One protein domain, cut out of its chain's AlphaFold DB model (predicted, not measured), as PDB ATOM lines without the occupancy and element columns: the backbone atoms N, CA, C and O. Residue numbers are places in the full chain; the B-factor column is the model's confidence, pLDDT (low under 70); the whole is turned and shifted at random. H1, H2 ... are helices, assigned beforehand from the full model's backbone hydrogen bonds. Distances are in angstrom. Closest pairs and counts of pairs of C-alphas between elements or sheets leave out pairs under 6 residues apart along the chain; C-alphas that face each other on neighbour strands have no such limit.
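AT A GLANCE: This is residues 2 to 67 of the 188 residues of an uncharacterized protein of Proteiniborus ethanoligenes (UniProt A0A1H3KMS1). A long helix, H1, forms a hairpin with H2, which folds back beside its later part; a long link then runs back toward the earlier part of H1, where the short helix H3 packs crosswise on it. H3 meets H1 at residues 11 to 18, while the closest C-alphas of H1 and H2 are those of Ala 25 and Tyr 36, and residues 5 to 10, of which 9 and 10 belong to H1, stick out. The printed part has 66 residues with three named helices, H1, H2 and H3 in chain order, and no named strand; its class is all helix. It is compact, with a radius of gyration of the C-alphas of 12.2 A, and spans 33 by 28 by 17 A.

HOW THE PARTS SIT: H1, residues 9 to 25, is the longest helix. It touches H2, residues 33 to 43; their closest C-alphas, those of Ala 25 and Tyr 36, are 4.4 A apart. The two form a helical hairpin, running opposite ways at a shallow tilt of 33 degrees, only just short of steep. H1 also touches H3, residues 58 to 63, with residues 11 to 18 alone. The closest C-alphas there, those of Ala 15 and Leu 63, are 5.2 A apart, and the lines of H1 and H3 are about perpendicular, at 80 degrees. H2 and H3 are apart. In H1, H2 and H3 every O i to N i+4 pair is within hydrogen-bond range.

IN THESE COORDINATES: H1 begins at C-alpha 9, at (362.552, 246.334, 300.931), and measures 24.5 A from first to last C-alpha. H2 measures 15.3 A and begins at C-alpha 33, at (382.955, 235.785, 283.311). H3 measures 8.7 A and ends at C-alpha 63, at (370.185, 249.189, 291.162).

THE WHOLE: The two C-alphas farthest apart, those of Leu 2 and Asp 49, are 34.7 A apart. The printed part has no cut. The link from H2 to H3, residues 44 to 57, is long; that from H1 to H2 is short. The mean pLDDT of the printed part is 91.6, and residues 2 to 3 are under 70.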
ATOM      1  N   LEU A   2     366.579 259.388 292.538       49.69
ATOM      2  CA  LEU A   2     366.649 258.074 293.188       49.69
ATOM      3  C   LEU A   2     365.855 257.089 292.327       49.69
ATOM      4  O   LEU A   2     364.676 257.320 292.079       49.69
ATOM      5  N   ILE A   3     366.515 256.046 291.822       67.12
ATOM      6  CA  ILE A   3     365.864 255.050 290.954       67.12
ATOM      7  C   ILE A   3     365.105 254.011 291.796       67.12
ATOM      8  O   ILE A   3     364.159 253.396 291.316       67.12
ATOM      9  N   ILE A   4     365.466 253.874 293.074       70.19
ATOM     10  CA  ILE A   4     364.799 253.002 294.040       70.19
ATOM     11  C   ILE A   4     364.229 253.855 295.173       70.19
ATOM     12  O   ILE A   4     364.940 254.686 295.741       70.19
ATOM     13  N   ASP A   5     362.964 253.614 295.514       79.50
ATOM     14  CA  ASP A   5     362.367 254.075 296.767       79.50
ATOM     15  C   ASP A   5     363.079 253.385 297.947       79.50
ATOM     16  O   ASP A   5     362.993 252.159 298.058       79.50
ATOM     17  N   PRO A   6     363.770 254.125 298.837       77.75
ATOM     18  CA  PRO A   6     364.494 253.534 299.965       77.75
ATOM     19  C   PRO A   6     363.614 252.721 300.924       77.75
ATOM     20  O   PRO A   6     364.136 251.899 301.672       77.75
ATOM     21  N   SER A   7     362.297 252.945 300.919       85.06
ATOM     22  CA  SER A   7     361.342 252.180 301.724       85.06
ATOM     23  C   SER A   7     360.947 250.836 301.092       85.06
ATOM     24  O   SER A   7     360.364 249.981 301.761       85.06
ATOM     25  N   ASN A   8     361.296 250.602 299.822       89.06
ATOM     26  CA  ASN A   8     361.010 249.351 299.131       89.06
ATOM     27  C   ASN A   8     362.060 248.281 299.478       89.06
ATOM     28  O   ASN A   8     363.147 248.204 298.891       89.06
ATOM     29  N   VAL A   9     361.702 247.427 300.437       90.81
ATOM     30  CA  VAL A   9     362.552 246.334 300.931       90.81
ATOM     31  C   VAL A   9     362.939 245.367 299.810       90.81
ATOM     32  O   VAL A   9     364.117 245.050 299.670       90.81
ATOM     33  N   LEU A  10     361.990 244.971 298.956       91.62
ATOM     34  CA  LEU A  10     362.240 244.018 297.872       91.62
ATOM     35  C   LEU A  10     363.265 244.557 296.864       91.62
ATOM     36  O   LEU A  10     364.182 243.846 296.461       91.62
ATOM     37  N   ALA A  11     363.148 245.826 296.473       88.75
ATOM     38  CA  ALA A  11     364.108 246.444 295.561       88.75
ATOM     39  C   ALA A  11     365.516 246.523 296.178       88.75
ATOM     40  O   ALA A  11     366.512 246.319 295.484       88.75
ATOM     41  N   THR A  12     365.593 246.759 297.489       91.31
ATOM     42  CA  THR A  12     366.855 246.762 298.241       91.31
ATOM     43  C   THR A  12     367.482 245.368 298.305       91.31
ATOM     44  O   THR A  12     368.696 245.237 298.153       91.31
ATOM     45  N   GLU A  13     366.687 244.319 298.516       93.69
ATOM     46  CA  GLU A  13     367.163 242.930 298.510       93.69
ATOM     47  C   GLU A  13     367.689 242.523 297.133       93.69
ATOM     48  O   GLU A  13     368.816 242.039 297.031       93.69
ATOM     49  N   ILE A  14     366.944 242.833 296.067       93.50
ATOM     50  CA  ILE A  14     367.377 242.581 294.688       93.50
ATOM     51  C   ILE A  14     368.684 243.329 294.383       93.50
ATOM     52  O   ILE A  14     369.598 242.759 293.787       93.50
ATOM     53  N   ALA A  15     368.814 244.591 294.808       94.19
ATOM     54  CA  ALA A  15     370.047 245.357 294.629       94.19
ATOM     55  C   ALA A  15     371.237 244.727 295.373       94.19
ATOM     56  O   ALA A  15     372.328 244.634 294.810       94.19
ATOM     57  N   LYS A  16     371.031 244.238 296.604       95.44
ATOM     58  CA  LYS A  16     372.059 243.517 297.375       95.44
ATOM     59  C   LYS A  16     372.473 242.211 296.705       95.44
ATOM     60  O   LYS A  16     373.657 241.887 296.705       95.44
ATOM     61  N   ASP A  17     371.533 241.470 296.135       96.81
ATOM     62  CA  ASP A  17     371.831 240.225 295.430       96.81
ATOM     63  C   ASP A  17     372.655 240.478 294.167       96.81
ATOM     64  O   ASP A  17     373.707 239.861 293.984       96.81
ATOM     65  N   TRP A  18     372.280 241.474 293.361       97.44
ATOM     66  CA  TRP A  18     373.113 241.922 292.246       97.44
ATOM     67  C   TRP A  18     374.488 242.412 292.704       97.44
ATOM     68  O   TRP A  18     375.492 242.077 292.077       97.44
ATOM     69  N   ALA A  19     374.570 243.148 293.812       97.69
ATOM     70  CA  ALA A  19     375.842 243.625 294.342       97.69
ATOM     71  C   ALA A  19     376.773 242.478 294.757       97.69
ATOM     72  O   ALA A  19     377.970 242.561 294.482       97.69
ATOM     73  N   LYS A  20     376.256 241.387 295.342       98.12
ATOM     74  CA  LYS A  20     377.055 240.179 295.636       98.12
ATOM     75  C   LYS A  20     377.632 239.569 294.359       98.12
ATOM     76  O   LYS A  20     378.827 239.294 294.306       98.12
ATOM     77  N   ILE A  21     376.799 239.417 293.326       98.19
ATOM     78  CA  ILE A  21     377.208 238.847 292.034       98.19
ATOM     79  C   ILE A  21     378.320 239.689 291.406       98.19
ATOM     80  O   ILE A  21     379.353 239.155 291.005       98.19
ATOM     81  N   ILE A  22     378.134 241.009 291.353       98.38
ATOM     82  CA  ILE A  22     379.124 241.926 290.782       98.38
ATOM     83  C   ILE A  22     380.397 241.962 291.626       98.38
ATOM     84  O   ILE A  22     381.488 241.897 291.075       98.38
ATOM     85  N   THR A  23     380.289 241.987 292.952       98.31
ATOM     86  CA  THR A  23     381.466 241.974 293.832       98.31
ATOM     87  C   THR A  23     382.323 240.735 293.602       98.31
ATOM     88  O   THR A  23     383.540 240.850 293.492       98.31
ATOM     89  N   TYR A  24     381.706 239.561 293.456       98.31
ATOM     90  CA  TYR A  24     382.453 238.339 293.179       98.31
ATOM     91  C   TYR A  24     383.052 238.327 291.765       98.31
ATOM     92  O   TYR A  24     384.232 238.016 291.604       98.31
ATOM     93  N   ALA A  25     382.294 238.765 290.753       98.19
ATOM     94  CA  ALA A  25     382.768 238.879 289.369       98.19
ATOM     95  C   ALA A  25     383.967 239.832 289.192       98.19
ATOM     96  O   ALA A  25     384.740 239.672 288.252       98.19
ATOM     97  N   PHE A  26     384.117 240.811 290.088       98.06
ATOM     98  CA  PHE A  26     385.215 241.784 290.125       98.06
ATOM     99  C   PHE A  26     386.143 241.583 291.339       98.06
ATOM    100  O   PHE A  26     386.816 242.518 291.779       98.06
ATOM    101  N   SER A  27     386.176 240.374 291.908       96.56
ATOM    102  CA  SER A  27     387.050 240.055 293.049       96.56
ATOM    103  C   SER A  27     388.537 240.034 292.679       96.56
ATOM    104  O   SER A  27     389.392 240.231 293.541       96.56
ATOM    105  N   LYS A  28     388.847 239.840 291.393       94.06
ATOM    106  CA  LYS A  28     390.183 240.019 290.810       94.06
ATOM    107  C   LYS A  28     390.384 241.470 290.348       94.06
ATOM    108  O   LYS A  28     389.583 242.354 290.653       94.06
ATOM    109  N   GLU A  29     391.480 241.740 289.645       90.25
ATOM    110  CA  GLU A  29     391.753 243.071 289.082       90.25
ATOM    111  C   GLU A  29     390.762 243.451 287.972       90.25
ATOM    112  O   GLU A  29     390.330 244.600 287.903       90.25
ATOM    113  N   GLU A  30     390.342 242.479 287.160       92.69
ATOM    114  CA  GLU A  30     389.419 242.662 286.038       92.69
ATOM    115  C   GLU A  30     388.159 241.791 286.178       92.69
ATOM    116  O   GLU A  30     388.080 240.901 287.028       92.69
ATOM    117  N   TYR A  31     387.165 242.063 285.326       96.88
ATOM    118  CA  TYR A  31     385.940 241.270 285.225       96.88
ATOM    119  C   TYR A  31     386.237 239.817 284.828       96.88
ATOM    120  O   TYR A  31     386.856 239.569 283.792       96.88
ATOM    121  N   ASP A  32     385.708 238.863 285.593       97.50
ATOM    122  CA  ASP A  32     385.801 237.432 285.304       97.50
ATOM    123  C   ASP A  32     384.405 236.837 285.025       97.50
ATOM    124  O   ASP A  32     383.504 236.826 285.872       97.50
ATOM    125  N   GLN A  33     384.221 236.339 283.799       95.81
ATOM    126  CA  GLN A  33     382.955 235.785 283.311       95.81
ATOM    127  C   GLN A  33     382.548 234.495 284.037       95.81
ATOM    128  O   GLN A  33     381.348 234.259 284.219       95.81
ATOM    129  N   GLU A  34     383.506 233.659 284.444       95.94
ATOM    130  CA  GLU A  34     383.205 232.418 285.163       95.94
ATOM    131  C   GLU A  34     382.785 232.725 286.598       95.94
ATOM    132  O   GLU A  34     381.811 232.154 287.083       95.94
ATOM    133  N   TYR A  35     383.427 233.708 287.234       97.44
ATOM    134  CA  TYR A  35     383.045 234.142 288.579       97.44
ATOM    135  C   TYR A  35     381.655 234.782 288.563       97.44
ATOM    136  O   TYR A  35     380.809 234.467 289.399       97.44
ATOM    137  N   TYR A  36     381.365 235.614 287.559       97.25
ATOM    138  CA  TYR A  36     380.016 236.137 287.352       97.25
ATOM    139  C   TYR A  36     378.976 235.020 287.245       97.25
ATOM    140  O   TYR A  36     377.938 235.073 287.902       97.25
ATOM    141  N   LYS A  37     379.258 234.003 286.427       95.56
ATOM    142  CA  LYS A  37     378.358 232.873 286.194       95.56
ATOM    143  C   LYS A  37     378.131 232.053 287.462       95.56
ATOM    144  O   LYS A  37     376.989 231.713 287.762       95.56
ATOM    145  N   GLU A  38     379.196 231.749 288.196       95.19
ATOM    146  CA  GLU A  38     379.140 231.035 289.473       95.19
ATOM    147  C   GLU A  38     378.238 231.770 290.472       95.19
ATOM    148  O   GLU A  38     377.215 231.217 290.890       95.19
ATOM    149  N   ALA A  39     378.533 233.043 290.756       96.88
ATOM    150  CA  ALA A  39     377.744 233.823 291.705       96.88
ATOM    151  C   ALA A  39     376.306 234.058 291.228       96.88
ATOM    152  O   ALA A  39     375.381 234.053 292.039       96.88
ATOM    153  N   TYR A  40     376.080 234.242 289.922       96.44
ATOM    154  CA  TYR A  40     374.738 234.446 289.383       96.44
ATOM    155  C   TYR A  40     373.814 233.264 289.699       96.44
ATOM    156  O   TYR A  40     372.689 233.478 290.159       96.44
ATOM    157  N   TYR A  41     374.281 232.032 289.469       95.12
ATOM    158  CA  TYR A  41     373.488 230.832 289.738       95.12
ATOM    159  C   TYR A  41     373.334 230.555 291.232       95.12
ATOM    160  O   TYR A  41     372.246 230.150 291.652       95.12
ATOM    161  N   GLU A  42     374.378 230.803 292.026       95.19
ATOM    162  CA  GLU A  42     374.334 230.640 293.479       95.19
ATOM    163  C   GLU A  42     373.310 231.588 294.120       95.19
ATOM    164  O   GLU A  42     372.392 231.143 294.813       95.19
ATOM    165  N   VAL A  43     373.410 232.888 293.828       95.75
ATOM    166  CA  VAL A  43     372.564 233.922 294.441       95.75
ATOM    167  C   VAL A  43     371.105 233.783 294.006       95.75
ATOM    168  O   VAL A  43     370.211 233.775 294.851       95.75
ATOM    169  N   HIS A  44     370.840 233.588 292.710       92.44
ATOM    170  CA  HIS A  44     369.470 233.423 292.205       92.44
ATOM    171  C   HIS A  44     368.905 232.010 292.401       92.44
ATOM    172  O   HIS A  44     367.796 231.738 291.933       92.44
ATOM    173  N   LYS A  45     369.663 231.088 293.018       90.75
ATOM    174  CA  LYS A  45     369.296 229.669 293.194       90.75
ATOM    175  C   LYS A  45     368.756 229.047 291.901       90.75
ATOM    176  O   LYS A  45     367.751 228.335 291.890       90.75
ATOM    177  N   SER A  46     369.390 229.395 290.786       86.81
ATOM    178  CA  SER A  46     368.943 229.034 289.444       86.81
ATOM    179  C   SER A  46     369.771 227.876 288.903       86.81
ATOM    180  O   SER A  46     370.965 227.770 289.166       86.81
ATOM    181  N   SER A  47     369.134 226.994 288.138       84.25
ATOM    182  CA  SER A  47     369.815 225.875 287.497       84.25
ATOM    183  C   SER A  47     370.711 226.365 286.349       84.25
ATOM    184  O   SER A  47     370.402 227.361 285.690       84.25
ATOM    185  N   LYS A  48     371.841 225.679 286.119       85.00
ATOM    186  CA  LYS A  48     372.895 226.111 285.174       85.00
ATOM    187  C   LYS A  48     372.468 226.097 283.698       85.00
ATOM    188  O   LYS A  48     373.181 226.622 282.852       85.00
ATOM    189  N   ASP A  49     371.330 225.487 283.391       83.81
ATOM    190  CA  ASP A  49     370.680 225.446 282.078       83.81
ATOM    191  C   ASP A  49     369.802 226.678 281.799       83.81
ATOM    192  O   ASP A  49     369.438 226.930 280.650       83.81
ATOM    193  N   LYS A  50     369.472 227.482 282.821       83.75
ATOM    194  CA  LYS A  50     368.689 228.706 282.628       83.75
ATOM    195  C   LYS A  50     369.516 229.810 281.988       83.75
ATOM    196  O   LYS A  50     370.697 229.998 282.295       83.75
ATOM    197  N   PHE A  51     368.832 230.598 281.157       86.25
ATOM    198  CA  PHE A  51     369.384 231.804 280.560       86.25
ATOM    199  C   PHE A  51     369.868 232.775 281.643       86.25
ATOM    200  O   PHE A  51     369.142 233.100 282.586       86.25
ATOM    201  N   MET A  52     371.101 233.242 281.481       90.62
ATOM    202  CA  MET A  52     371.743 234.186 282.382       90.62
ATOM    203  C   MET A  52     371.623 235.596 281.814       90.62
ATOM    204  O   MET A  52     372.025 235.860 280.681       90.62
ATOM    205  N   TRP A  53     371.096 236.516 282.616       88.94
ATOM    206  CA  TRP A  53     371.038 237.921 282.233       88.94
ATOM    207  C   TRP A  53     372.424 238.554 282.311       88.94
ATOM    208  O   TRP A  53     373.187 238.263 283.226       88.94
ATOM    209  N   GLY A  54     372.752 239.436 281.368       92.19
ATOM    210  CA  GLY A  54     373.932 240.298 281.467       92.19
ATOM    211  C   GLY A  54     373.639 241.531 282.323       92.19
ATOM    212  O   GLY A  54     372.541 242.082 282.257       92.19
ATOM    213  N   PHE A  55     374.622 242.003 283.087       95.44
ATOM    214  CA  PHE A  55     374.455 243.148 283.993       95.44
ATOM    215  C   PHE A  55     374.614 244.525 283.322       95.44
ATOM    216  O   PHE A  55     374.271 245.539 283.923       95.44
ATOM    217  N   GLN A  56     375.108 244.592 282.079       95.69
ATOM    218  CA  GLN A  56     375.317 245.843 281.327       95.69
ATOM    219  C   GLN A  56     374.007 246.404 280.742       95.69
ATOM    220  O   GLN A  56     373.881 246.643 279.541       95.69
ATOM    221  N   ASN A  57     372.990 246.574 281.582       95.25
ATOM    222  CA  ASN A  57     371.684 247.091 281.190       95.25
ATOM    223  C   ASN A  57     371.205 248.166 282.170       95.25
ATOM    224  O   ASN A  57     371.625 248.188 283.327       95.25
ATOM    225  N   PHE A  58     370.304 249.032 281.702       93.81
ATOM    226  CA  PHE A  58     369.751 250.134 282.492       93.81
ATOM    227  C   PHE A  58     369.295 249.712 283.894       93.81
ATOM    228  O   PHE A  58     369.640 250.385 284.862       93.81
ATOM    229  N   TYR A  59     368.563 248.604 284.028       92.25
ATOM    230  CA  TYR A  59     367.980 248.198 285.307       92.25
ATOM    231  C   TYR A  59     369.053 247.812 286.323       92.25
ATOM    232  O   TYR A  59     369.095 248.382 287.408       92.25
ATOM    233  N   VAL A  60     369.965 246.907 285.966       94.81
ATOM    234  CA  VAL A  60     371.000 246.437 286.900       94.81
ATOM    235  C   VAL A  60     371.973 247.562 287.252       94.81
ATOM    236  O   VAL A  60     372.250 247.787 288.428       94.81
ATOM    237  N   VAL A  61     372.412 248.350 286.265       96.31
ATOM    238  CA  VAL A  61     373.283 249.514 286.507       96.31
ATOM    239  C   VAL A  61     372.581 250.562 287.385       96.31
ATOM    240  O   VAL A  61     373.236 251.237 288.172       96.31
ATOM    241  N   SER A  62     371.258 250.696 287.312       93.31
ATOM    242  CA  SER A  62     370.511 251.587 288.211       93.31
ATOM    243  C   SER A  62     370.492 251.099 289.652       93.31
ATOM    244  O   SER A  62     370.628 251.901 290.578       93.31
ATOM    245  N   LEU A  63     370.331 249.788 289.840       93.19
ATOM    246  CA  LEU A  63     370.185 249.189 291.162       93.19
ATOM    247  C   LEU A  63     371.476 249.233 291.981       93.19
ATOM    248  O   LEU A  63     371.427 249.389 293.193       93.19
ATOM    249  N   LEU A  64     372.627 249.105 291.321       94.94
ATOM    250  CA  LEU A  64     373.919 248.936 291.988       94.94
ATOM    251  C   LEU A  64     374.486 250.223 292.600       94.94
ATOM    252  O   LEU A  64     375.397 250.151 293.430       94.94
ATOM    253  N   SER A  65     373.962 251.397 292.230       90.88
ATOM    254  CA  SER A  65     374.433 252.656 292.812       90.88
ATOM    255  C   SER A  65     374.249 252.633 294.337       90.88
ATOM    256  O   SER A  65     373.142 252.413 294.824       90.88
ATOM    257  N   LYS A  66     375.337 252.868 295.091       90.31
ATOM    258  CA  LYS A  66     375.418 252.798 296.572       90.31
ATOM    259  C   LYS A  66     375.428 251.395 297.202       90.31
ATOM    260  O   LYS A  66     375.452 251.305 298.426       90.31
ATOM    261  N   PHE A  67     375.429 250.321 296.413       94.75
ATOM    262  CA  PHE A  67     375.504 248.944 296.930       94.75
ATOM    263  C   PHE A  67     376.868 248.280 296.713       94.75
ATOM    264  O   PHE A  67     377.093 247.173 297.199       94.75
TER     265      PHE A  67